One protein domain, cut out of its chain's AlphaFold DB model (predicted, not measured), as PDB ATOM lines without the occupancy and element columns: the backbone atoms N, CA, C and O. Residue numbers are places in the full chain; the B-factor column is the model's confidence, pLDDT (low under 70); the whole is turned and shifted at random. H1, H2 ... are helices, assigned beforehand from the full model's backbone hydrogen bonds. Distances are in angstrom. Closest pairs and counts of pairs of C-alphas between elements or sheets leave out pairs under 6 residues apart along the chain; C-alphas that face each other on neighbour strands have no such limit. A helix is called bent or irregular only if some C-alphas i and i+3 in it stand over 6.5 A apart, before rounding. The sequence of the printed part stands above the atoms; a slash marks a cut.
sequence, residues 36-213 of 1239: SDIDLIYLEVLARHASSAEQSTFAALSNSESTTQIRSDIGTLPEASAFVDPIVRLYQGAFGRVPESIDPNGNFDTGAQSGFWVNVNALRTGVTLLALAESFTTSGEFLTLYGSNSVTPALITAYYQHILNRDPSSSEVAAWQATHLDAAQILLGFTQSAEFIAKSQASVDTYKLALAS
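This is residues 36 to 213 of the 1239 residues of the protein "DUF4214 domain-containing protein" of Bradyrhizobium sp. MOS002 (UniProt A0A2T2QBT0). An elongated helical body has H4 running through its core, with H1, H2 and H3 at one end and H8 and H9 at the other. H5, H6 and H10 pack on H4, while H11 crosses H4 on the other side from H5 and reaches H1 and H3. Residues 96 to 114 make a long unnamed loop before H5. The printed part has 178 residues with eleven named helices, H1 to H11 in chain order, and no named strand; its class is all helix. It is compact by its radius of gyration of the C-alphas, 18.0 A, and spans 57 by 33 by 24 A.

H1, residues 36 to 46, begins at C-alpha 36 (158.054, 248.470, 229.703). H2 is residues 52 to 61 and H3 67 to 75. H4, residues 78 to 95, measures 25.6 A. H5 is residues 115 to 125, H6 129 to 137, H7 140 to 146, H8 153 to 164, H9 170 to 177 and H10 183 to 191. H11, residues 194 to 211, measures 24.8 A and ends at C-alpha 211 (160.510, 262.586, 235.534). H4 is only just irregular, with C-alphas 82 and 85 6.7 A apart; H11 is irregular, with C-alphas 199 and 202 7.3 A apart. H4 has a kink of 30 degrees near residue 85, and H11 one of 45 degrees near residue 201.

H4 is the hub, touching seven helices. Its residues 85 to 89 alone touch H11, about perpendicular at 76 degrees; the closest C-alphas, of Asp 85 and Val 204, are 6.6 A apart. Residues 83 to 87 alone touch H5, closest at Phe 83 and Val 120, C-alphas 5.7 A apart. Residues 86 to 94 alone touch H6, at a shallow tilt of 20 degrees, the same way, closest at the C-alphas of Ala 94 and Phe 136, 6.7 A. H10 touches H6, with the C-alphas of Ala 133 and Ala 184 closest at 5.0 A. Residues 94 to 95 of H4 alone touch H7, closest at the C-alphas of Phe 95 and Phe 142, 6.2 A. H1 touches H2, closest at the C-alphas of Ile 38 and Gln 55, 5.7 A. H3 touches residues 205 to 209 of H11 alone, closest at the C-alphas of Gly 75 and Lys 208, 5.7 A. Residues 153 to 157 of H8 alone touch H9, closest at the C-alphas of Pro 153 and Val 173, 6.2 A. H2 and H9 are apart. Every O i to N i+4 pair is within hydrogen-bond range in H1, H2, H3, H5, H6, H7, H8, H9 and H10; in H4 11 of 14 are, in H11 12 of 14.

The two C-alphas farthest apart, of Asn 63 and Ser 170, are 56.9 A apart. The printed part has no cut. The link from H4 to H5, 19 residues, is long. The mean pLDDT of the printed part is 86.4, and residues 101 to 113 are under 70.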
ATOM      1  N   SER A  36     157.628 248.227 228.322       86.38
ATOM      2  CA  SER A  36     158.054 248.470 229.703       86.38
ATOM      3  C   SER A  36     158.648 249.866 229.881       86.38
ATOM      4  O   SER A  36     158.362 250.504 230.884       86.38
ATOM      5  N   ASP A  37     159.384 250.389 228.892       89.00
ATOM      6  CA  ASP A  37     159.886 251.771 228.959       89.00
ATOM      7  C   ASP A  37     158.732 252.783 228.934       89.00
ATOM      8  O   ASP A  37     158.782 253.798 229.620       89.00
ATOM      9  N   ILE A  38     157.677 252.514 228.154       92.50
ATOM     10  CA  ILE A  38     156.473 253.358 228.148       92.50
ATOM     11  C   ILE A  38     155.729 253.270 229.482       92.50
ATOM     12  O   ILE A  38     155.284 254.299 229.982       92.50
ATOM     13  N   ASP A  39     155.589 252.071 230.051       89.94
ATOM     14  CA  ASP A  39     154.909 251.885 231.335       89.94
ATOM     15  C   ASP A  39     155.628 252.618 232.472       89.94
ATOM     16  O   ASP A  39     154.987 253.315 233.251       89.94
ATOM     17  N   LEU A  40     156.965 252.569 232.483       87.81
ATOM     18  CA  LEU A  40     157.782 253.317 233.435       87.81
ATOM     19  C   LEU A  40     157.584 254.833 233.290       87.81
ATOM     20  O   LEU A  40     157.395 255.517 234.285       87.81
ATOM     21  N   ILE A  41     157.535 255.373 232.065       89.44
ATOM     22  CA  ILE A  41     157.253 256.808 231.858       89.44
ATOM     23  C   ILE A  41     155.859 257.185 232.390       89.44
ATOM     24  O   ILE A  41     155.679 258.272 232.934       89.44
ATOM     25  N   TYR A  42     154.862 256.309 232.242       91.56
ATOM     26  CA  TYR A  42     153.520 256.539 232.789       91.56
ATOM     27  C   TYR A  42     153.506 256.515 234.314       91.56
ATOM     28  O   TYR A  42     152.864 257.369 234.924       91.56
ATOM     29  N   LEU A  43     154.235 255.580 234.920       87.50
ATOM     30  CA  LEU A  43     154.401 255.532 236.364       87.50
ATOM     31  C   LEU A  43     155.030 256.827 236.860       87.50
ATOM     32  O   LEU A  43     154.396 257.507 237.656       87.50
ATOM     33  N   GLU A  44     156.171 257.220 236.293       86.31
ATOM     34  CA  GLU A  44     156.940 258.406 236.687       86.31
ATOM     35  C   GLU A  44     156.197 259.731 236.498       86.31
ATOM     36  O   GLU A  44     156.364 260.665 237.273       86.31
ATOM     37  N   VAL A  45     155.375 259.858 235.457       89.38
ATOM     38  CA  VAL A  45     154.759 261.150 235.114       89.38
ATOM     39  C   VAL A  45     153.307 261.241 235.563       89.38
ATOM     40  O   VAL A  45     152.831 262.329 235.877       89.38
ATOM     41  N   LEU A  46     152.581 260.122 235.572       90.69
ATOM     42  CA  LEU A  46     151.138 260.076 235.824       90.69
ATOM     43  C   LEU A  46     150.769 259.293 237.088       90.69
ATOM     44  O   LEU A  46     149.580 259.216 237.403       90.69
ATOM     45  N   ALA A  47     151.736 258.716 237.807       88.94
ATOM     46  CA  ALA A  47     151.500 257.897 238.997       88.94
ATOM     47  C   ALA A  47     150.511 256.735 238.759       88.94
ATOM     48  O   ALA A  47     149.729 256.379 239.639       88.94
ATOM     49  N   ARG A  48     150.494 256.157 237.551       89.38
ATOM     50  CA  ARG A  48     149.694 254.967 237.214       89.38
ATOM     51  C   ARG A  48     150.349 254.171 236.094       89.38
ATOM     52  O   ARG A  48     151.038 254.751 235.264       89.38
ATOM     53  N   HIS A  49     150.029 252.886 235.989       88.94
ATOM     54  CA  HIS A  49     150.425 252.090 234.826       88.94
ATOM     55  C   HIS A  49     149.719 252.549 233.546       88.94
ATOM     56  O   HIS A  49     148.560 252.992 233.554       88.94
ATOM     57  N   ALA A  50     150.412 252.385 232.424       91.12
ATOM     58  CA  ALA A  50     149.842 252.514 231.097       91.12
ATOM     59  C   ALA A  50     148.975 251.287 230.783       91.12
ATOM     60  O   ALA A  50     149.361 250.138 230.995       91.12
ATOM     61  N   SER A  51     147.808 251.500 230.185       93.25
ATOM     62  CA  SER A  51     147.023 250.401 229.628       93.25
ATOM     63  C   SER A  51     147.767 249.732 228.468       93.25
ATOM     64  O   SER A  51     148.558 250.352 227.752       93.25
ATOM     65  N   SER A  52     147.448 248.467 228.180       89.94
ATOM     66  CA  SER A  52     148.084 247.737 227.073       89.94
ATOM     67  C   SER A  52     147.910 248.423 225.704       89.94
ATOM     68  O   SER A  52     148.733 248.226 224.801       89.94
ATOM     69  N   ALA A  53     146.854 249.229 225.535       90.38
ATOM     70  CA  ALA A  53     146.608 250.031 224.337       90.38
ATOM     71  C   ALA A  53     147.517 251.273 224.269       90.38
ATOM     72  O   ALA A  53     148.087 251.545 223.210       90.38
ATOM     73  N   GLU A  54     147.705 251.979 225.386       94.25
ATOM     74  CA  GLU A  54     148.618 253.126 225.503       94.25
ATOM     75  C   GLU A  54     150.073 252.692 225.275       94.25
ATOM     76  O   GLU A  54     150.746 253.250 224.404       94.25
ATOM     77  N   GLN A  55     150.515 251.615 225.938       92.75
ATOM     78  CA  GLN A  55     151.852 251.035 225.745       92.75
ATOM     79  C   GLN A  55     152.110 250.681 224.277       92.75
ATOM     80  O   GLN A  55     153.172 250.969 223.729       92.75
ATOM     81  N   SER A  56     151.128 250.067 223.608       89.75
ATOM     82  CA  SER A  56     151.262 249.675 222.200       89.75
ATOM     83  C   SER A  56     151.281 250.881 221.254       89.75
ATOM     84  O   SER A  56     151.983 250.847 220.245       89.75
ATOM     85  N   THR A  57     150.542 251.943 221.577       91.56
ATOM     86  CA  THR A  57     150.456 253.161 220.760       91.56
ATOM     87  C   THR A  57     151.758 253.960 220.818       91.56
ATOM     88  O   THR A  57     152.337 254.259 219.773       91.56
ATOM     89  N   PHE A  58     152.278 254.238 222.016       91.56
ATOM     90  CA  PHE A  58     153.517 255.007 222.171       91.56
ATOM     91  C   PHE A  58     154.769 254.209 221.777       91.56
ATOM     92  O   PHE A  58     155.674 254.767 221.154       91.56
ATOM     93  N   ALA A  59     154.801 252.890 222.012       90.81
ATOM     94  CA  ALA A  59     155.876 252.042 221.492       90.81
ATOM     95  C   ALA A  59     155.914 252.061 219.953       90.81
ATOM     96  O   ALA A  59     156.992 252.126 219.364       90.81
ATOM     97  N   ALA A  60     154.751 252.073 219.285       86.62
ATOM     98  CA  ALA A  60     154.675 252.210 217.832       86.62
ATOM     99  C   ALA A  60     155.174 253.587 217.355       86.62
ATOM    100  O   ALA A  60     156.001 253.632 216.441       86.62
ATOM    101  N   LEU A  61     154.749 254.681 217.999       88.25
ATOM    102  CA  LEU A  61     155.182 256.052 217.681       88.25
ATOM    103  C   LEU A  61     156.695 256.259 217.864       88.25
ATOM    104  O   LEU A  61     157.331 256.922 217.042       88.25
ATOM    105  N   SER A  62     157.308 255.598 218.853       89.69
ATOM    106  CA  SER A  62     158.755 255.682 219.115       89.69
ATOM    107  C   SER A  62     159.643 255.149 217.973       89.69
ATOM    108  O   SER A  62     160.842 255.430 217.934       89.69
ATOM    109  N   ASN A  63     159.064 254.436 216.995       83.94
ATOM    110  CA  ASN A  63     159.767 254.025 215.773       83.94
ATOM    111  C   ASN A  63     159.982 255.186 214.788       83.94
ATOM    112  O   ASN A  63     160.920 255.151 213.990       83.94
ATOM    113  N   SER A  64     159.117 256.203 214.816       80.44
ATOM    114  CA  SER A  64     159.185 257.384 213.944       80.44
ATOM    115  C   SER A  64     159.592 258.658 214.684       80.44
ATOM    116  O   SER A  64     160.195 259.547 214.083       80.44
ATOM    117  N   GLU A  65     159.336 258.740 215.986       86.19
ATOM    118  CA  GLU A  65     159.529 259.944 216.802       86.19
ATOM    119  C   GLU A  65     160.739 259.814 217.736       86.19
ATOM    120  O   GLU A  65     161.329 258.743 217.874       86.19
ATOM    121  N   SER A  66     161.253 260.927 218.269       85.62
ATOM    122  CA  SER A  66     162.355 260.892 219.245       85.62
ATOM    123  C   SER A  66     161.846 260.488 220.624       85.62
ATOM    124  O   SER A  66     160.717 260.795 220.985       85.62
ATOM    125  N   THR A  67     162.703 259.854 221.425       84.06
ATOM    126  CA  THR A  67     162.419 259.555 222.835       84.06
ATOM    127  C   THR A  67     162.000 260.810 223.604       84.06
ATOM    128  O   THR A  67     161.075 260.759 224.403       84.06
ATOM    129  N   THR A  68     162.626 261.953 223.315       83.56
ATOM    130  CA  THR A  68     162.253 263.255 223.885       83.56
ATOM    131  C   THR A  68     160.830 263.672 223.507       83.56
ATOM    132  O   THR A  68     160.107 264.156 224.368       83.56
ATOM    133  N   GLN A  69     160.408 263.447 222.257       84.75
ATOM    134  CA  GLN A  69     159.043 263.750 221.820       84.75
ATOM    135  C   GLN A  69     158.026 262.837 222.512       84.75
ATOM    136  O   GLN A  69     157.060 263.336 223.066       84.75
ATOM    137  N   ILE A  70     158.299 261.528 222.593       90.62
ATOM    138  CA  ILE A  70     157.415 260.571 223.282       90.62
ATOM    139  C   ILE A  70     157.228 260.941 224.760       90.62
ATOM    140  O   ILE A  70     156.111 260.926 225.269       90.62
ATOM    141  N   ARG A  71     158.312 261.320 225.446       90.25
ATOM    142  CA  ARG A  71     158.265 261.788 226.840       90.25
ATOM    143  C   ARG A  71     157.438 263.069 226.988       90.25
ATOM    144  O   ARG A  71     156.616 263.159 227.895       90.25
ATOM    145  N   SER A  72     157.614 264.025 226.074       88.75
ATOM    146  CA  SER A  72     156.831 265.266 226.038       88.75
ATOM    147  C   SER A  72     155.342 265.009 225.791       88.75
ATOM    148  O   SER A  72     154.497 265.642 226.420       88.75
ATOM    149  N   ASP A  73     155.005 264.081 224.897       89.69
ATOM    150  CA  ASP A  73     153.617 263.773 224.546       89.69
ATOM    151  C   ASP A  73     152.885 263.096 225.712       89.69
ATOM    152  O   ASP A  73     151.736 263.427 225.991       89.69
ATOM    153  N   ILE A  74     153.560 262.200 226.443       90.25
ATOM    154  CA  ILE A  74     153.000 261.579 227.654       90.25
ATOM    155  C   ILE A  74     152.824 262.624 228.767       90.25
ATOM    156  O   ILE A  74     151.758 262.695 229.380       90.25
ATOM    157  N   GLY A  75     153.817 263.495 228.984       86.69
ATOM    158  CA  GLY A  75     153.755 264.551 230.007       86.69
ATOM    159  C   GLY A  75     152.760 265.681 229.734       86.69
ATOM    160  O   GLY A  75     152.478 266.482 230.628       86.69
ATOM    161  N   THR A  76     152.187 265.737 228.531       87.12
ATOM    162  CA  THR A  76     151.180 266.733 228.127       87.12
ATOM    163  C   THR A  76     149.805 266.119 227.860       87.12
ATOM    164  O   THR A  76     148.901 266.804 227.376       87.12
ATOM    165  N   LEU A  77     149.603 264.842 228.213       91.44
ATOM    166  CA  LEU A  77     148.291 264.205 228.128       91.44
ATOM    167  C   LEU A  77     147.243 264.989 228.938       91.44
ATOM    168  O   LEU A  77     147.564 265.537 229.997       91.44
ATOM    169  N   PRO A  78     145.962 264.989 228.515       91.56
ATOM    170  CA  PRO A  78     144.897 265.681 229.244       91.56
ATOM    171  C   PRO A  78     144.828 265.296 230.730       91.56
ATOM    172  O   PRO A  78     144.529 266.124 231.585       91.56
ATOM    173  N   GLU A  79     145.163 264.049 231.047       90.31
ATOM    174  CA  GLU A  79     145.219 263.534 232.411       90.31
ATOM    175  C   GLU A  79     146.371 264.131 233.239       90.31
ATOM    176  O   GLU A  79     146.174 264.425 234.416       90.31
ATOM    177  N   ALA A  80     147.538 264.385 232.634       88.50
ATOM    178  CA  ALA A  80     148.637 265.087 233.299       88.50
ATOM    179  C   ALA A  80     148.174 266.484 233.735       88.50
ATOM    180  O   ALA A  80     148.273 266.848 234.906       88.50
ATOM    181  N   SER A  81     147.536 267.218 232.818       88.00
ATOM    182  CA  SER A  81     147.017 268.560 233.104       88.00
ATOM    183  C   SER A  81     145.883 268.581 234.136       88.00
ATOM    184  O   SER A  81     145.710 269.573 234.843       88.00
ATOM    185  N   ALA A  82     145.114 267.492 234.242       88.81
ATOM    186  CA  ALA A  82     143.971 267.394 235.143       88.81
ATOM    187  C   ALA A  82     144.348 266.956 236.566       88.81
ATOM    188  O   ALA A  82     143.704 267.401 237.516       88.81
ATOM    189  N   PHE A  83     145.359 266.094 236.719       92.69
ATOM    190  CA  PHE A  83     145.657 265.444 238.002       92.69
ATOM    191  C   PHE A  83     147.074 265.685 238.521       92.69
ATOM    192  O   PHE A  83     147.276 265.667 239.728       92.69
ATOM    193  N   VAL A  84     148.048 265.922 237.643       92.81
ATOM    194  CA  VAL A  84     149.458 266.069 238.031       92.81
ATOM    195  C   VAL A  84     149.805 267.540 238.212       92.81
ATOM    196  O   VAL A  84     150.247 267.945 239.286       92.81
ATOM    197  N   ASP A  85     149.531 268.367 237.202       92.75
ATOM    198  CA  ASP A  85     149.888 269.786 237.232       92.75
ATOM    199  C   ASP A  85     149.306 270.542 238.450       92.75
ATOM    200  O   ASP A  85     150.029 271.348 239.045       92.75
ATOM    201  N   PRO A  86     148.044 270.308 238.883       93.62
ATOM    202  CA  PRO A  86     147.503 270.960 240.075       93.62
ATOM    203  C   PRO A  86     148.213 270.552 241.371       93.62
ATOM    204  O   PRO A  86     148.358 271.394 242.252       93.62
ATOM    205  N   ILE A  87     148.672 269.299 241.475       93.31
ATOM    206  CA  ILE A  87     149.381 268.778 242.653       93.31
ATOM    207  C   ILE A  87     150.789 269.357 242.725       93.31
ATOM    208  O   ILE A  87     151.181 269.867 243.770       93.31
ATOM    209  N   VAL A  88     151.520 269.373 241.609       91.50
ATOM    210  CA  VAL A  88     152.856 269.987 241.553       91.50
ATOM    211  C   VAL A  88     152.785 271.468 241.943       91.50
ATOM    212  O   VAL A  88     153.582 271.935 242.751       91.50
ATOM    213  N   ARG A  89     151.784 272.207 241.441       92.06
ATOM    214  CA  ARG A  89     151.548 273.609 241.827       92.06
ATOM    215  C   ARG A  89     151.154 273.780 243.292       92.06
ATOM    216  O   ARG A  89     151.514 274.791 243.893       92.06
ATOM    217  N   LEU A  90     150.417 272.826 243.856       93.06
ATOM    218  CA  LEU A  90     150.041 272.850 245.265       93.06
ATOM    219  C   LEU A  90     151.266 272.658 246.166       93.06
ATOM    220  O   LEU A  90     151.445 273.456 247.077       93.06
ATOM    221  N   TYR A  91     152.137 271.687 245.873       92.19
ATOM    222  CA  TYR A  91     153.418 271.515 246.574       92.19
ATOM    223  C   TYR A  91     154.308 272.756 246.432       92.19
ATOM    224  O   TYR A  91     154.798 273.279 247.433       92.19
ATOM    225  N   GLN A  92     154.422 273.300 245.215       88.94
ATOM    226  CA  GLN A  92     155.212 274.505 244.977       88.94
ATOM    227  C   GLN A  92     154.704 275.693 245.804       88.94
ATOM    228  O   GLN A  92     155.502 276.419 246.386       88.94
ATOM    229  N   GLY A  93     153.387 275.903 245.874       88.31
ATOM    230  CA  GLY A  93     152.824 277.018 246.636       88.31
ATOM    231  C   GLY A  93     152.796 276.792 248.148       88.31
ATOM    232  O   GLY A  93     152.967 277.740 248.912       88.31
ATOM    233  N   ALA A  94     152.578 275.557 248.599       90.06
ATOM    234  CA  ALA A  94     152.473 275.228 250.019       90.06
ATOM    235  C   ALA A  94     153.835 275.113 250.712       90.06
ATOM    236  O   ALA A  94     153.934 275.464 251.882       90.06
ATOM    237  N   PHE A  95     154.853 274.625 250.000       89.75
ATOM    238  CA  PHE A  95     156.132 274.218 250.592       89.75
ATOM    239  C   PHE A  95     157.357 274.777 249.866       89.75
ATOM    240  O   PHE A  95     158.473 274.630 250.346       89.75
ATOM    241  N   GLY A  96     157.184 275.396 248.693       83.56
ATOM    242  CA  GLY A  96     158.311 275.948 247.934       83.56
ATOM    243  C   GLY A  96     159.163 274.884 247.240       83.56
ATOM    244  O   GLY A  96     160.237 275.202 246.738       83.56
ATOM    245  N   ARG A  97     158.682 273.636 247.176       87.75
ATOM    246  CA  ARG A  97     159.360 272.485 246.563       87.75
ATOM    247  C   ARG A  97     158.441 271.698 245.635       87.75
ATOM    248  O   ARG A  97     157.218 271.805 245.720       87.75
ATOM    249  N   VAL A  98     159.030 270.870 244.778       87.94
ATOM    250  CA  VAL A  98     158.299 269.828 244.048       87.94
ATOM    251  C   VAL A  98     157.967 268.632 244.954       87.94
ATOM    252  O   VAL A  98     158.605 268.445 245.995       87.94
ATOM    253  N   PRO A  99     156.972 267.814 244.575       87.31
ATOM    254  CA  PRO A  99     156.692 266.552 245.251       87.31
ATOM    255  C   PRO A  99     157.898 265.596 245.229       87.31
ATOM    256  O   PRO A  99     158.645 265.548 244.249       87.31
ATOM    257  N   GLU A 100     158.056 264.821 246.300       77.88
ATOM    258  CA  GLU A 100     159.039 263.740 246.427       77.88
ATOM    259  C   GLU A 100     158.881 262.649 245.345       77.88
ATOM    260  O   GLU A 100     157.792 262.444 244.802       77.88
ATOM    261  N   SER A 101     159.985 261.964 245.008       66.62
ATOM    262  CA  SER A 101     160.043 260.958 243.933       66.62
ATOM    263  C   SER A 101     159.044 259.827 244.145       66.62
ATOM    264  O   SER A 101     158.808 259.436 245.284       66.62
ATOM    265  N   ILE A 102     158.522 259.261 243.049       63.19
ATOM    266  CA  ILE A 102     157.374 258.348 243.074       63.19
ATOM    267  C   ILE A 102     157.539 257.123 243.971       63.19
ATOM    268  O   ILE A 102     156.542 256.666 244.541       63.19
ATOM    269  N   ASP A 103     158.772 256.649 244.133       61.53
ATOM    270  CA  ASP A 103     159.089 255.454 244.895       61.53
ATOM    271  C   ASP A 103     160.548 255.474 245.400       61.53
ATOM    272  O   ASP A 103     161.472 255.360 244.591       61.53
ATOM    273  N   PRO A 104     160.786 255.600 246.718       56.69
ATOM    274  CA  PRO A 104     162.127 255.510 247.300       56.69
ATOM    275  C   PRO A 104     162.797 254.133 247.123       56.69
ATOM    276  O   PRO A 104     164.013 254.030 247.265       56.69
ATOM    277  N   ASN A 105     162.022 253.084 246.810       54.59
ATOM    278  CA  ASN A 105     162.439 251.680 246.870       54.59
ATOM    279  C   ASN A 105     162.460 250.970 245.497       54.59
ATOM    280  O   ASN A 105     162.901 249.823 245.412       54.59
ATOM    281  N   GLY A 106     162.006 251.620 244.418       56.97
ATOM    282  CA  GLY A 106     162.048 251.094 243.042       56.97
ATOM    283  C   GLY A 106     161.105 249.913 242.740       56.97
ATOM    284  O   GLY A 106     161.300 249.212 241.744       56.97
ATOM    285  N   ASN A 107     160.098 249.687 243.582       59.12
ATOM    286  CA  ASN A 107     159.012 248.729 243.419       59.12
ATOM    287  C   ASN A 107     157.630 249.424 243.353       59.12
ATOM    288  O   ASN A 107     156.912 249.558 244.346       59.12
ATOM    289  N   PHE A 108     157.223 249.777 242.133       58.75
ATOM    290  CA  PHE A 108     155.989 250.514 241.839       58.75
ATOM    291  C   PHE A 108     154.678 249.755 242.147       58.75
ATOM    292  O   PHE A 108     153.608 250.366 242.099       58.75
ATOM    293  N   ASP A 109     154.748 248.455 242.470       59.91
ATOM    294  CA  ASP A 109     153.586 247.577 242.668       59.91
ATOM    295  C   ASP A 109     153.315 247.216 244.145       59.91
ATOM    296  O   ASP A 109     152.180 246.857 244.474       59.91
ATOM    297  N   THR A 110     154.297 247.327 245.058       55.56
ATOM    298  CA  THR A 110     154.107 247.085 246.507       55.56
ATOM    299  C   THR A 110     155.065 247.909 247.390       55.56
ATOM    300  O   THR A 110     156.280 247.833 247.238       55.56
ATOM    301  N   GLY A 111     154.535 248.658 248.371       55.84
ATOM    302  CA  GLY A 111     155.335 249.409 249.357       55.84
ATOM    303  C   GLY A 111     154.724 250.752 249.780       55.84
ATOM    304  O   GLY A 111     153.628 251.106 249.342       55.84
ATOM    305  N   ALA A 112     155.428 251.495 250.644       49.41
ATOM    306  CA  ALA A 112     155.063 252.865 251.011       49.41
ATOM    307  C   ALA A 112     155.198 253.778 249.784       49.41
ATOM    308  O   ALA A 112     156.297 254.036 249.300       49.41
ATOM    309  N   GLN A 113     154.064 254.232 249.256       68.31
ATOM    310  CA  GLN A 113     154.026 255.090 248.078       68.31
ATOM    311  C   GLN A 113     154.334 256.539 248.462       68.31
ATOM    312  O   GLN A 113     153.890 257.024 249.504       68.31
ATOM    313  N   SER A 114     155.079 257.236 247.605       76.88
ATOM    314  CA  SER A 114     155.381 258.661 247.776       76.88
ATOM    315  C   SER A 114     154.125 259.523 247.917       76.88
ATOM    316  O   SER A 114     153.066 259.208 247.363       76.88
ATOM    317  N   GLY A 115     154.243 260.675 248.579       78.81
ATOM    318  CA  GLY A 115     153.136 261.628 248.644       78.81
ATOM    319  C   GLY A 115     152.757 262.186 247.269       78.81
ATOM    320  O   GLY A 115     151.583 262.489 247.060       78.81
ATOM    321  N   PHE A 116     153.661 262.213 246.276       86.00
ATOM    322  CA  PHE A 116     153.279 262.474 244.881       86.00
ATOM    323  C   PHE A 116     152.267 261.447 244.368       86.00
ATOM    324  O   PHE A 116     151.190 261.825 243.899       86.00
ATOM    325  N   TRP A 117     152.584 260.153 244.481       87.00
ATOM    326  CA  TRP A 117     151.701 259.083 244.019       87.00
ATOM    327  C   TRP A 117     150.362 259.126 244.758       87.00
ATOM    328  O   TRP A 117     149.300 259.077 244.129       87.00
ATOM    329  N   VAL A 118     150.412 259.276 246.086       87.06
ATOM    330  CA  VAL A 118     149.228 259.312 246.956       87.06
ATOM    331  C   VAL A 118     148.321 260.478 246.584       87.06
ATOM    332  O   VAL A 118     147.128 260.277 246.358       87.06
ATOM    333  N   ASN A 119     148.864 261.687 246.445       90.62
ATOM    334  CA  ASN A 119     148.067 262.886 246.191       90.62
ATOM    335  C   ASN A 119     147.515 262.938 244.757       90.62
ATOM    336  O   ASN A 119     146.360 263.329 244.558       90.62
ATOM    337  N   VAL A 120     148.280 262.483 243.755       91.31
ATOM    338  CA  VAL A 120     147.798 262.384 242.366       91.31
ATOM    339  C   VAL A 120     146.659 261.367 242.260       91.31
ATOM    340  O   VAL A 120     145.628 261.658 241.645       91.31
ATOM    341  N   ASN A 121     146.789 260.192 242.886       89.56
ATOM    342  CA  ASN A 121     145.737 259.175 242.844       89.56
ATOM    343  C   ASN A 121     144.545 259.497 243.750       89.56
ATOM    344  O   ASN A 121     143.413 259.158 243.395       89.56
ATOM    345  N   ALA A 122     144.740 260.227 244.848       89.31
ATOM    346  CA  ALA A 122     143.643 260.790 245.630       89.31
ATOM    347  C   ALA A 122     142.792 261.734 244.762       89.31
ATOM    348  O   ALA A 122     141.571 261.569 244.676       89.31
ATOM    349  N   LEU A 123     143.426 262.658 244.030       92.25
ATOM    350  CA  LEU A 123     142.721 263.565 243.117       92.25
ATOM    351  C   LEU A 123     142.044 262.804 241.962       92.25
ATOM    352  O   LEU A 123     140.905 263.106 241.600       92.25
ATOM    353  N   ARG A 124     142.701 261.766 241.426       92.88
ATOM    354  CA  ARG A 124     142.157 260.882 240.378       92.88
ATOM    355  C   ARG A 124     140.915 260.109 240.826       92.88
ATOM    356  O   ARG A 124     140.002 259.904 240.030       92.88
ATOM    357  N   THR A 125     140.874 259.683 242.085       90.69
ATOM    358  CA  THR A 125     139.787 258.869 242.660       90.69
ATOM    359  C   THR A 125     138.658 259.698 243.279       90.69
ATOM    360  O   THR A 125     137.668 259.135 243.747       90.69
ATOM    361  N   GLY A 126     138.743 261.031 243.202       88.38
ATOM    362  CA  GLY A 126     137.650 261.945 243.539       88.38
ATOM    363  C   GLY A 126     137.830 262.735 244.834       88.38
ATOM    364  O   GLY A 126     136.913 263.471 245.207       88.38
ATOM    365  N   VAL A 127     138.985 262.641 245.504       92.00
ATOM    366  CA  VAL A 127     139.347 263.601 246.559       92.00
ATOM    367  C   VAL A 127     139.484 264.976 245.918       92.00
ATOM    368  O   VAL A 127     140.120 265.137 244.881       92.00
ATOM    369  N   THR A 128     138.846 265.987 246.503       94.81
ATOM    370  CA  THR A 128     138.924 267.340 245.947       94.81
ATOM    371  C   THR A 128     140.297 267.949 246.212       94.81
ATOM    372  O   THR A 128     140.885 267.725 247.268       94.81
ATOM    373  N   LEU A 129     140.775 268.795 245.298       93.12
ATOM    374  CA  LEU A 129     142.017 269.544 245.503       93.12
ATOM    375  C   LEU A 129     141.970 270.410 246.780       93.12
ATOM    376  O   LEU A 129     143.001 270.647 247.398       93.12
ATOM    377  N   LEU A 130     140.770 270.835 247.202       94.50
ATOM    378  CA  LEU A 130     140.552 271.555 248.459       94.50
ATOM    379  C   LEU A 130     140.876 270.700 249.683       94.50
ATOM    380  O   LEU A 130     141.612 271.159 250.544       94.50
ATOM    381  N   ALA A 131     140.408 269.454 249.723       92.75
ATOM    382  CA  ALA A 131     140.718 268.544 250.825       92.75
ATOM    383  C   ALA A 131     142.232 268.281 250.943       92.75
ATOM    384  O   ALA A 131     142.765 268.203 252.045       92.75
ATOM    385  N   LEU A 132     142.944 268.214 249.811       94.56
ATOM    386  CA  LEU A 132     144.406 268.104 249.817       94.56
ATOM    387  C   LEU A 132     145.067 269.386 250.352       94.56
ATOM    388  O   LEU A 132     145.964 269.311 251.188       94.56
ATOM    389  N   ALA A 133     144.596 270.569 249.944       95.56
ATOM    390  CA  ALA A 133     145.093 271.841 250.473       95.56
ATOM    391  C   ALA A 133     144.818 272.016 251.982       95.56
ATOM    392  O   ALA A 133     145.646 272.580 252.698       95.56
ATOM    393  N   GLU A 134     143.691 271.509 252.489       94.56
ATOM    394  CA  GLU A 134     143.382 271.470 253.927       94.56
ATOM    395  C   GLU A 134     144.416 270.623 254.686       94.56
ATOM    396  O   GLU A 134     144.970 271.076 255.692       94.56
ATOM    397  N   SER A 135     144.769 269.441 254.169       93.00
ATOM    398  CA  SER A 135     145.850 268.622 254.736       93.00
ATOM    399  C   SER A 135     147.218 269.314 254.678       93.00
ATOM    400  O   SER A 135     147.998 269.220 255.621       93.00
ATOM    401  N   PHE A 136     147.512 270.061 253.613       94.06
ATOM    402  CA  PHE A 136     148.806 270.738 253.471       94.06
ATOM    403  C   PHE A 136     148.929 271.902 254.453       94.06
ATOM    404  O   PHE A 136     149.924 272.000 255.163       94.06
ATOM    405  N   THR A 137     147.898 272.741 254.570       94.06
ATOM    406  CA  THR A 137     147.892 273.906 255.480       94.06
ATOM    407  C   THR A 137     147.864 273.545 256.969       94.06
ATOM    408  O   THR A 137     148.024 274.412 257.827       94.06
ATOM    409  N   THR A 138     147.655 272.272 257.296       92.31
ATOM    410  CA  THR A 138     147.699 271.740 258.668       92.31
ATOM    411  C   THR A 138     148.971 270.950 258.966       92.31
ATOM    412  O   THR A 138     149.184 270.557 260.111       92.31
ATOM    413  N   SER A 139     149.830 270.751 257.965       93.62
ATOM    414  CA  SER A 139     151.107 270.061 258.128       93.62
ATOM    415  C   SER A 139     152.126 270.902 258.903       93.62
ATOM    416  O   SER A 139     152.102 272.136 258.860       93.62
ATOM    417  N   GLY A 140     153.060 270.226 259.579       89.06
ATOM    418  CA  GLY A 140     154.173 270.886 260.266       89.06
ATOM    419  C   GLY A 140     155.034 271.719 259.315       89.06
ATOM    420  O   GLY A 140     155.366 272.851 259.636       89.06
ATOM    421  N   GLU A 141     155.297 271.215 258.106       87.69
ATOM    422  CA  GLU A 141     156.085 271.908 257.078       87.69
ATOM    423  C   GLU A 141     155.458 273.255 256.677       87.69
ATOM    424  O   GLU A 141     156.135 274.283 256.651       87.69
ATOM    425  N   PHE A 142     154.140 273.285 256.451       93.06
ATOM    426  CA  PHE A 142     153.428 274.524 256.137       93.06
ATOM    427  C   PHE A 142     153.472 275.521 257.304       93.06
ATOM    428  O   PHE A 142     153.648 276.723 257.094       93.06
ATOM    429  N   LEU A 143     153.301 275.036 258.538       90.25
ATOM    430  CA  LEU A 143     153.316 275.881 259.733       90.25
ATOM    431  C   LEU A 143     154.710 276.444 260.026       90.25
ATOM    432  O   LEU A 143     154.799 277.580 260.481       90.25
ATOM    433  N   THR A 144     155.777 275.710 259.713       87.44
ATOM    434  CA  THR A 144     157.153 276.217 259.785       87.44
ATOM    435  C   THR A 144     157.388 277.323 258.757       87.44
ATOM    436  O   THR A 144     157.947 278.362 259.097       87.44
ATOM    437  N   LEU A 145     156.908 277.148 257.520       83.50
ATOM    438  CA  LEU A 145     157.138 278.113 256.442       83.50
ATOM    439  C   LEU A 145     156.312 279.401 256.591       83.50
ATOM    440  O   LEU A 145     156.803 280.496 256.322       83.50
ATOM    441  N   TYR A 146     155.054 279.287 257.017       86.50
ATOM    442  CA  TYR A 146     154.116 280.415 257.069       86.50
ATOM    443  C   TYR A 146     153.757 280.878 258.489       86.50
ATOM    444  O   TYR A 146     152.993 281.834 258.657       86.50
ATOM    445  N   GLY A 147     154.265 280.208 259.524       85.00
ATOM    446  CA  GLY A 147     154.060 280.513 260.946       85.00
ATOM    447  C   GLY A 147     152.661 280.194 261.493       85.00
ATOM    448  O   GLY A 147     152.501 279.909 262.680       85.00
ATOM    449  N   SER A 148     151.614 280.258 260.666       83.88
ATOM    450  CA  SER A 148     150.238 279.934 261.049       83.88
ATOM    451  C   SER A 148     149.365 279.649 259.830       83.88
ATOM    452  O   SER A 148     149.559 280.220 258.761       83.88
ATOM    453  N   ASN A 149     148.322 278.844 260.014       87.56
ATOM    454  CA  ASN A 149     147.223 278.695 259.057       87.56
ATOM    455  C   ASN A 149     146.031 279.627 259.350       87.56
ATOM    456  O   ASN A 149     144.979 279.531 258.718       87.56
ATOM    457  N   SER A 150     146.179 280.551 260.304       89.94
ATOM    458  CA  SER A 150     145.200 281.611 260.538       89.94
ATOM    459  C   SER A 150     145.322 282.695 259.469       89.94
ATOM    460  O   SER A 150     146.394 283.263 259.257       89.94
ATOM    461  N   VAL A 151     144.204 283.040 258.827       90.38
ATOM    462  CA  VAL A 151     144.168 284.056 257.764       90.38
ATOM    463  C   VAL A 151     144.417 285.453 258.339       90.38
ATOM    464  O   VAL A 151     143.519 286.120 258.857       90.38
ATOM    465  N   THR A 152     145.665 285.904 258.231       91.31
ATOM    466  CA  THR A 152     146.147 287.221 258.668       91.31
ATOM    467  C   THR A 152     146.691 288.023 257.476       91.31
ATOM    468  O   THR A 152     147.009 287.435 256.439       91.31
ATOM    469  N   PRO A 153     146.849 289.360 257.593       87.75
ATOM    470  CA  PRO A 153     147.546 290.146 256.573       87.75
ATOM    471  C   PRO A 153     148.948 289.608 256.260       87.75
ATOM    472  O   PRO A 153     149.360 289.641 255.105       87.75
ATOM    473  N   ALA A 154     149.647 289.075 257.270       84.94
ATOM    474  CA  ALA A 154     150.972 288.485 257.122       84.94
ATOM    475  C   ALA A 154     150.936 287.206 256.271       84.94
ATOM    476  O   ALA A 154     151.699 287.111 255.319       84.94
ATOM    477  N   LEU A 155     149.994 286.287 256.532       90.25
ATOM    478  CA  LEU A 155     149.848 285.059 255.737       90.25
ATOM    479  C   LEU A 155     149.522 285.362 254.265       90.25
ATOM    480  O   LEU A 155     150.127 284.797 253.361       90.25
ATOM    481  N   ILE A 156     148.595 286.292 254.014       91.25
ATOM    482  CA  ILE A 156     148.232 286.688 252.644       91.25
ATOM    483  C   ILE A 156     149.430 287.344 251.944       91.25
ATOM    484  O   ILE A 156     149.682 287.061 250.776       91.25
ATOM    485  N   THR A 157     150.184 288.191 252.649       85.81
ATOM    486  CA  THR A 157     151.406 288.812 252.112       85.81
ATOM    487  C   THR A 157     152.462 287.766 251.775       85.81
ATOM    488  O   THR A 157     153.000 287.795 250.671       85.81
ATOM    489  N   ALA A 158     152.662 286.785 252.655       85.25
ATOM    490  CA  ALA A 158     153.570 285.672 252.420       85.25
ATOM    491  C   ALA A 158     153.155 284.833 251.200       85.25
ATOM    492  O   ALA A 158     154.013 284.457 250.415       85.25
ATOM    493  N   TYR A 159     151.859 284.596 250.959       91.69
ATOM    494  CA  TYR A 159     151.407 283.915 249.735       91.69
ATOM    495  C   TYR A 159     151.693 284.714 248.460       91.69
ATOM    496  O   TYR A 159     152.110 284.137 247.460       91.69
ATOM    497  N   TYR A 160     151.504 286.033 248.468       87.31
ATOM    498  CA  TYR A 160     151.853 286.870 247.316       87.31
ATOM    499  C   TYR A 160     153.358 286.833 247.019       87.31
ATOM    500  O   TYR A 160     153.753 286.658 245.863       87.31
ATOM    501  N   GLN A 161     154.184 286.921 248.058       83.19
ATOM    502  CA  GLN A 161     155.637 286.901 247.929       83.19
ATOM    503  C   GLN A 161     156.152 285.513 247.534       83.19
ATOM    504  O   GLN A 161     156.923 285.395 246.592       83.19
ATOM    505  N   HIS A 162     155.676 284.450 248.176       82.44
ATOM    506  CA  HIS A 162     156.182 283.098 247.954       82.44
ATOM    507  C   HIS A 162     155.609 282.430 246.692       82.44
ATOM    508  O   HIS A 162     156.322 281.724 245.986       82.44
ATOM    509  N   ILE A 163     154.331 282.668 246.361       87.25
ATOM    510  CA  ILE A 163     153.657 281.999 245.233       87.25
ATOM    511  C   ILE A 163     153.713 282.855 243.963       87.25
ATOM    512  O   ILE A 163     153.937 282.333 242.874       87.25
ATOM    513  N   LEU A 164     153.504 284.172 244.063       83.12
ATOM    514  CA  LEU A 164     153.447 285.057 242.887       83.12
ATOM    515  C   LEU A 164     154.720 285.878 242.664       83.12
ATOM    516  O   LEU A 164     154.812 286.547 241.628       83.12
ATOM    517  N   ASN A 165     155.677 285.798 243.595       77.00
ATOM    518  CA  ASN A 165     156.928 286.550 243.597       77.00
ATOM    519  C   ASN A 165     156.719 288.066 243.444       77.00
ATOM    520  O   ASN A 165     157.382 288.726 242.645       77.00
ATOM    521  N   ARG A 166     155.725 288.615 244.156       77.88
ATOM    522  CA  ARG A 166     155.441 290.057 244.199       77.88
ATOM    523  C   ARG A 166     154.805 290.466 245.518       77.88
ATOM    524  O   ARG A 166     154.101 289.673 246.133       77.88
ATOM    525  N   ASP A 167     154.953 291.729 245.898       77.12
ATOM    526  CA  ASP A 167     154.216 292.286 247.032       77.12
ATOM    527  C   ASP A 167     152.744 292.565 246.670       77.12
ATOM    528  O   ASP A 167     152.445 292.992 245.545       77.12
ATOM    529  N   PRO A 168     151.794 292.371 247.603       80.81
ATOM    530  CA  PRO A 168     150.415 292.787 247.398       80.81
ATOM    531  C   PRO A 168     150.183 294.260 247.719       80.81
ATOM    532  O   PRO A 168     150.752 294.833 248.647       80.81
ATOM    533  N   SER A 169     149.217 294.863 247.030       82.94
ATOM    534  CA  SER A 169     148.626 296.125 247.468       82.94
ATOM    535  C   SER A 169     147.784 295.939 248.736       82.94
ATOM    536  O   SER A 169     147.158 294.900 248.965       82.94
ATOM    537  N   SER A 170     147.660 297.002 249.535       74.88
ATOM    538  CA  SER A 170     146.781 297.016 250.714       74.88
ATOM    539  C   SER A 170     145.312 296.712 250.374       74.88
ATOM    540  O   SER A 170     144.594 296.133 251.190       74.88
ATOM    541  N   SER A 171     144.869 297.034 249.153       80.88
ATOM    542  CA  SER A 171     143.549 296.662 248.633       80.88
ATOM    543  C   SER A 171     143.398 295.169 248.333       80.88
ATOM    544  O   SER A 171     142.326 294.623 248.583       80.88
ATOM    545  N   GLU A 172     144.435 294.500 247.821       87.62
ATOM    546  CA  GLU A 172     144.410 293.057 247.535       87.62
ATOM    547  C   GLU A 172     144.363 292.236 248.829       87.62
ATOM    548  O   GLU A 172     143.585 291.288 248.925       87.62
ATOM    549  N   VAL A 173     145.125 292.638 249.853       87.19
ATOM    550  CA  VAL A 173     145.076 291.995 251.178       87.19
ATOM    551  C   VAL A 173     143.689 292.157 251.806       87.19
ATOM    552  O   VAL A 173     143.084 291.174 252.235       87.19
ATOM    553  N   ALA A 174     143.137 293.376 251.797       83.38
ATOM    554  CA  ALA A 174     141.801 293.639 252.334       83.38
ATOM    555  C   ALA A 174     140.697 292.877 251.579       83.38
ATOM    556  O   ALA A 174     139.731 292.420 252.194       83.38
ATOM    557  N   ALA A 175     140.840 292.709 250.259       88.38
ATOM    558  CA  ALA A 175     139.901 291.946 249.444       88.38
ATOM    559  C   ALA A 175     139.888 290.461 249.830       88.38
ATOM    560  O   ALA A 175     138.807 289.906 250.016       88.38
ATOM    561  N   TRP A 176     141.057 289.840 250.029       91.56
ATOM    562  CA  TRP A 176     141.150 288.454 250.500       91.56
ATOM    563  C   TRP A 176     140.563 288.276 251.902       91.56
ATOM    564  O   TRP A 176     139.778 287.355 252.119       91.56
ATOM    565  N   GLN A 177     140.838 289.194 252.832       89.44
ATOM    566  CA  GLN A 177     140.264 289.135 254.182       89.44
ATOM    567  C   GLN A 177     138.733 289.251 254.193       89.44
ATOM    568  O   GLN A 177     138.070 288.632 255.026       89.44
ATOM    569  N   ALA A 178     138.158 290.004 253.254       89.25
ATOM    570  CA  ALA A 178     136.710 290.143 253.113       89.25
ATOM    571  C   ALA A 178     136.018 288.880 252.561       89.25
ATOM    572  O   ALA A 178     134.792 288.793 252.621       89.25
ATOM    573  N   THR A 179     136.770 287.904 252.031       90.94
ATOM    574  CA  THR A 179     136.196 286.643 251.522       90.94
ATOM    575  C   THR A 179     135.785 285.673 252.630       90.94
ATOM    576  O   THR A 179     134.931 284.823 252.391       90.94
ATOM    577  N   HIS A 180     136.359 285.809 253.834       88.62
ATOM    578  CA  HIS A 180     136.184 284.882 254.964       88.62
ATOM    579  C   HIS A 180     136.508 283.409 254.647       88.62
ATOM    580  O   HIS A 180     136.029 282.516 255.343       88.62
ATOM    581  N   LEU A 181     137.304 283.165 253.606       93.00
ATOM    582  CA  LEU A 181     137.826 281.845 253.268       93.00
ATOM    583  C   LEU A 181     138.944 281.451 254.241       93.00
ATOM    584  O   LEU A 181     139.608 282.322 254.808       93.00
ATOM    585  N   ASP A 182     139.145 280.149 254.432       94.19
ATOM    586  CA  ASP A 182     140.266 279.624 255.217       94.19
ATOM    587  C   ASP A 182     141.591 279.636 254.425       94.19
ATOM    588  O   ASP A 182     141.635 279.954 253.232       94.19
ATOM    589  N   ALA A 183     142.703 279.313 255.097       92.19
ATOM    590  CA  ALA A 183     144.025 279.325 254.473       92.19
ATOM    591  C   ALA A 183     144.139 278.352 253.290       92.19
ATOM    592  O   ALA A 183     144.779 278.699 252.300       92.19
ATOM    593  N   ALA A 184     143.492 277.183 253.337       95.19
ATOM    594  CA  ALA A 184     143.533 276.195 252.260       95.19
ATOM    595  C   ALA A 184     142.792 276.684 251.009       95.19
ATOM    596  O   ALA A 184     143.289 276.578 249.886       95.19
ATOM    597  N   GLN A 185     141.621 277.289 251.196       95.19
ATOM    598  CA  GLN A 185     140.839 277.896 250.125       95.19
ATOM    599  C   GLN A 185     141.570 279.083 249.490       95.19
ATOM    600  O   GLN A 185     141.549 279.234 248.265       95.19
ATOM    601  N   ILE A 186     142.243 279.906 250.298       93.75
ATOM    602  CA  ILE A 186     143.062 281.013 249.797       93.75
ATOM    603  C   ILE A 186     144.289 280.467 249.056       93.75
ATOM    604  O   ILE A 186     144.537 280.899 247.934       93.75
ATOM    605  N   LEU A 187     144.995 279.470 249.598       94.56
ATOM    606  CA  LEU A 187     146.133 278.809 248.945       94.56
ATOM    607  C   LEU A 187     145.761 278.264 247.560       94.56
ATOM    608  O   LEU A 187     146.512 278.436 246.598       94.56
ATOM    609  N   LEU A 188     144.579 277.660 247.416       94.75
ATOM    610  CA  LEU A 188     144.062 277.265 246.104       94.75
ATOM    611  C   LEU A 188     143.724 278.450 245.206       94.75
ATOM    612  O   LEU A 188     143.984 278.396 244.004       94.75
ATOM    613  N   GLY A 189     143.204 279.535 245.778       91.19
ATOM    614  CA  GLY A 189     143.012 280.800 245.076       91.19
ATOM    615  C   GLY A 189     144.294 281.324 244.422       91.19
ATOM    616  O   GLY A 189     144.220 281.860 243.319       91.19
ATOM    617  N   PHE A 190     145.459 281.115 245.045       92.50
ATOM    618  CA  PHE A 190     146.767 281.461 244.478       92.50
ATOM    619  C   PHE A 190     147.296 280.393 243.516       92.50
ATOM    620  O   PHE A 190     147.568 280.699 242.353       92.50
ATOM    621  N   THR A 191     147.404 279.139 243.964       93.31
ATOM    622  CA  THR A 191     148.032 278.044 243.196       93.31
ATOM    623  C   THR A 191     147.241 277.626 241.955       93.31
ATOM    624  O   THR A 191     147.805 277.053 241.026       93.31
ATOM    625  N   GLN A 192     145.944 277.932 241.902       92.50
ATOM    626  CA  GLN A 192     145.098 277.708 240.726       92.50
ATOM    627  C   GLN A 192     144.692 279.017 240.032       92.50
ATOM    628  O   GLN A 192     143.830 279.014 239.150       92.50
ATOM    629  N   SER A 193     145.298 280.148 240.407       90.38
ATOM    630  CA  SER A 193     145.072 281.412 239.707       90.38
ATOM    631  C   SER A 193     145.582 281.335 238.267       90.38
ATOM    632  O   SER A 193     146.585 280.685 237.969       90.38
ATOM    633  N   ALA A 194     144.921 282.061 237.361       83.94
ATOM    634  CA  ALA A 194     145.395 282.183 235.983       83.94
ATOM    635  C   ALA A 194     146.820 282.767 235.910       83.94
ATOM    636  O   ALA A 194     147.587 282.381 235.034       83.94
ATOM    637  N   GLU A 195     147.175 283.656 236.848       81.19
ATOM    638  CA  GLU A 195     148.510 284.254 236.969       81.19
ATOM    639  C   GLU A 195     149.564 283.191 237.313       81.19
ATOM    640  O   GLU A 195     150.536 283.033 236.578       81.19
ATOM    641  N   PHE A 196     149.352 282.408 238.377       86.56
ATOM    642  CA  PHE A 196     150.321 281.396 238.802       86.56
ATOM    643  C   PHE A 196     150.421 280.225 237.828       86.56
ATOM    644  O   PHE A 196     151.516 279.715 237.596       86.56
ATOM    645  N   ILE A 197     149.308 279.804 237.218       89.19
ATOM    646  CA  ILE A 197     149.328 278.753 236.194       89.19
ATOM    647  C   ILE A 197     150.167 279.210 234.998       89.19
ATOM    648  O   ILE A 197     151.065 278.483 234.588       89.19
ATOM    649  N   ALA A 198     149.936 280.419 234.472       82.81
ATOM    650  CA  ALA A 198     150.698 280.935 233.331       82.81
ATOM    651  C   ALA A 198     152.204 281.027 233.628       82.81
ATOM    652  O   ALA A 198     153.027 280.694 232.777       82.81
ATOM    653  N   LYS A 199     152.540 281.421 234.857       79.19
ATOM    654  CA  LYS A 199     153.902 281.536 235.376       79.19
ATOM    655  C   LYS A 199     154.588 280.171 235.542       79.19
ATOM    656  O   LYS A 199     155.688 279.953 235.047       79.19
ATOM    657  N   SER A 200     153.942 279.228 236.216       85.19
ATOM    658  CA  SER A 200     154.564 277.953 236.607       85.19
ATOM    659  C   SER A 200     154.519 276.868 235.530       85.19
ATOM    660  O   SER A 200     155.263 275.895 235.637       85.19
ATOM    661  N   GLN A 201     153.687 277.000 234.487       86.88
ATOM    662  CA  GLN A 201     153.443 275.905 233.537       86.88
ATOM    663  C   GLN A 201     154.719 275.415 232.840       86.88
ATOM    664  O   GLN A 201     154.923 274.210 232.741       86.88
ATOM    665  N   ALA A 202     155.608 276.321 232.417       82.12
ATOM    666  CA  ALA A 202     156.860 275.934 231.764       82.12
ATOM    667  C   ALA A 202     157.782 275.125 232.698       82.12
ATOM    668  O   ALA A 202     158.400 274.145 232.274       82.12
ATOM    669  N   SER A 203     157.838 275.496 233.979       83.50
ATOM    670  CA  SER A 203     158.615 274.782 234.997       83.50
ATOM    671  C   SER A 203     157.975 273.436 235.355       83.50
ATOM    672  O   SER A 203     158.684 272.442 235.480       83.50
ATOM    673  N   VAL A 204     156.640 273.367 235.427       88.75
ATOM    674  CA  VAL A 204     155.883 272.114 235.625       88.75
ATOM    675  C   VAL A 204     156.093 271.149 234.453       88.75
ATOM    676  O   VAL A 204     156.313 269.957 234.664       88.75
ATOM    677  N   ASP A 205     156.086 271.643 233.215       87.69
ATOM    678  CA  ASP A 205     156.345 270.824 232.027       87.69
ATOM    679  C   ASP A 205     157.802 270.340 231.978       87.69
ATOM    680  O   ASP A 205     158.059 269.183 231.638       87.69
ATOM    681  N   THR A 206     158.749 271.186 232.394       85.25
ATOM    682  CA  THR A 206     160.168 270.815 232.525       85.25
ATOM    683  C   THR A 206     160.365 269.730 233.585       85.25
ATOM    684  O   THR A 206     161.066 268.752 233.333       85.25
ATOM    685  N   TYR A 207     159.698 269.853 234.735       87.19
ATOM    686  CA  TYR A 207     159.715 268.849 235.799       87.19
ATOM    687  C   TYR A 207     159.147 267.505 235.324       87.19
ATOM    688  O   TYR A 207     159.813 266.479 235.450       87.19
ATOM    689  N   LYS A 208     157.978 267.498 234.666       89.19
ATOM    690  CA  LYS A 208     157.399 266.271 234.084       89.19
ATOM    691  C   LYS A 208     158.308 265.637 233.030       89.19
ATOM    692  O   LYS A 208     158.387 264.415 232.948       89.19
ATOM    693  N   LEU A 209     159.010 266.439 232.225       86.75
ATOM    694  CA  LEU A 209     159.964 265.926 231.238       86.75
ATOM    695  C   LEU A 209     161.208 265.308 231.900       86.75
ATOM    696  O   LEU A 209     161.726 264.308 231.395       86.75
ATOM    697  N   ALA A 210     161.660 265.870 233.026       84.50
ATOM    698  CA  ALA A 210     162.706 265.293 233.866       84.50
ATOM    699  C   ALA A 210     162.269 263.935 234.440       84.50
ATOM    700  O   ALA A 210     162.972 262.945 234.214       84.50
ATOM    701  N   LEU A 211     161.077 263.849 235.038       86.56
ATOM    702  CA  LEU A 211     160.510 262.586 235.534       86.56
ATOM    703  C   LEU A 211     160.395 261.539 234.418       86.56
ATOM    704  O   LEU A 211     160.891 260.423 234.540       86.56
ATOM    705  N   ALA A 212     159.882 261.932 233.248       86.69
ATOM    706  CA  ALA A 212     159.800 261.067 232.069       86.69
ATOM    707  C   ALA A 212     161.171 260.552 231.582       86.69
ATOM    708  O   ALA A 212     161.255 259.608 230.790       86.69
ATOM    709  N   SER A 213     162.260 261.209 231.990       82.12
ATOM    710  CA  SER A 213     163.634 260.818 231.691       82.12
ATOM    711  C   SER A 213     164.319 259.998 232.787       82.12
ATOM    712  O   SER A 213     165.480 259.639 232.595       82.12
TER     713      SER A 213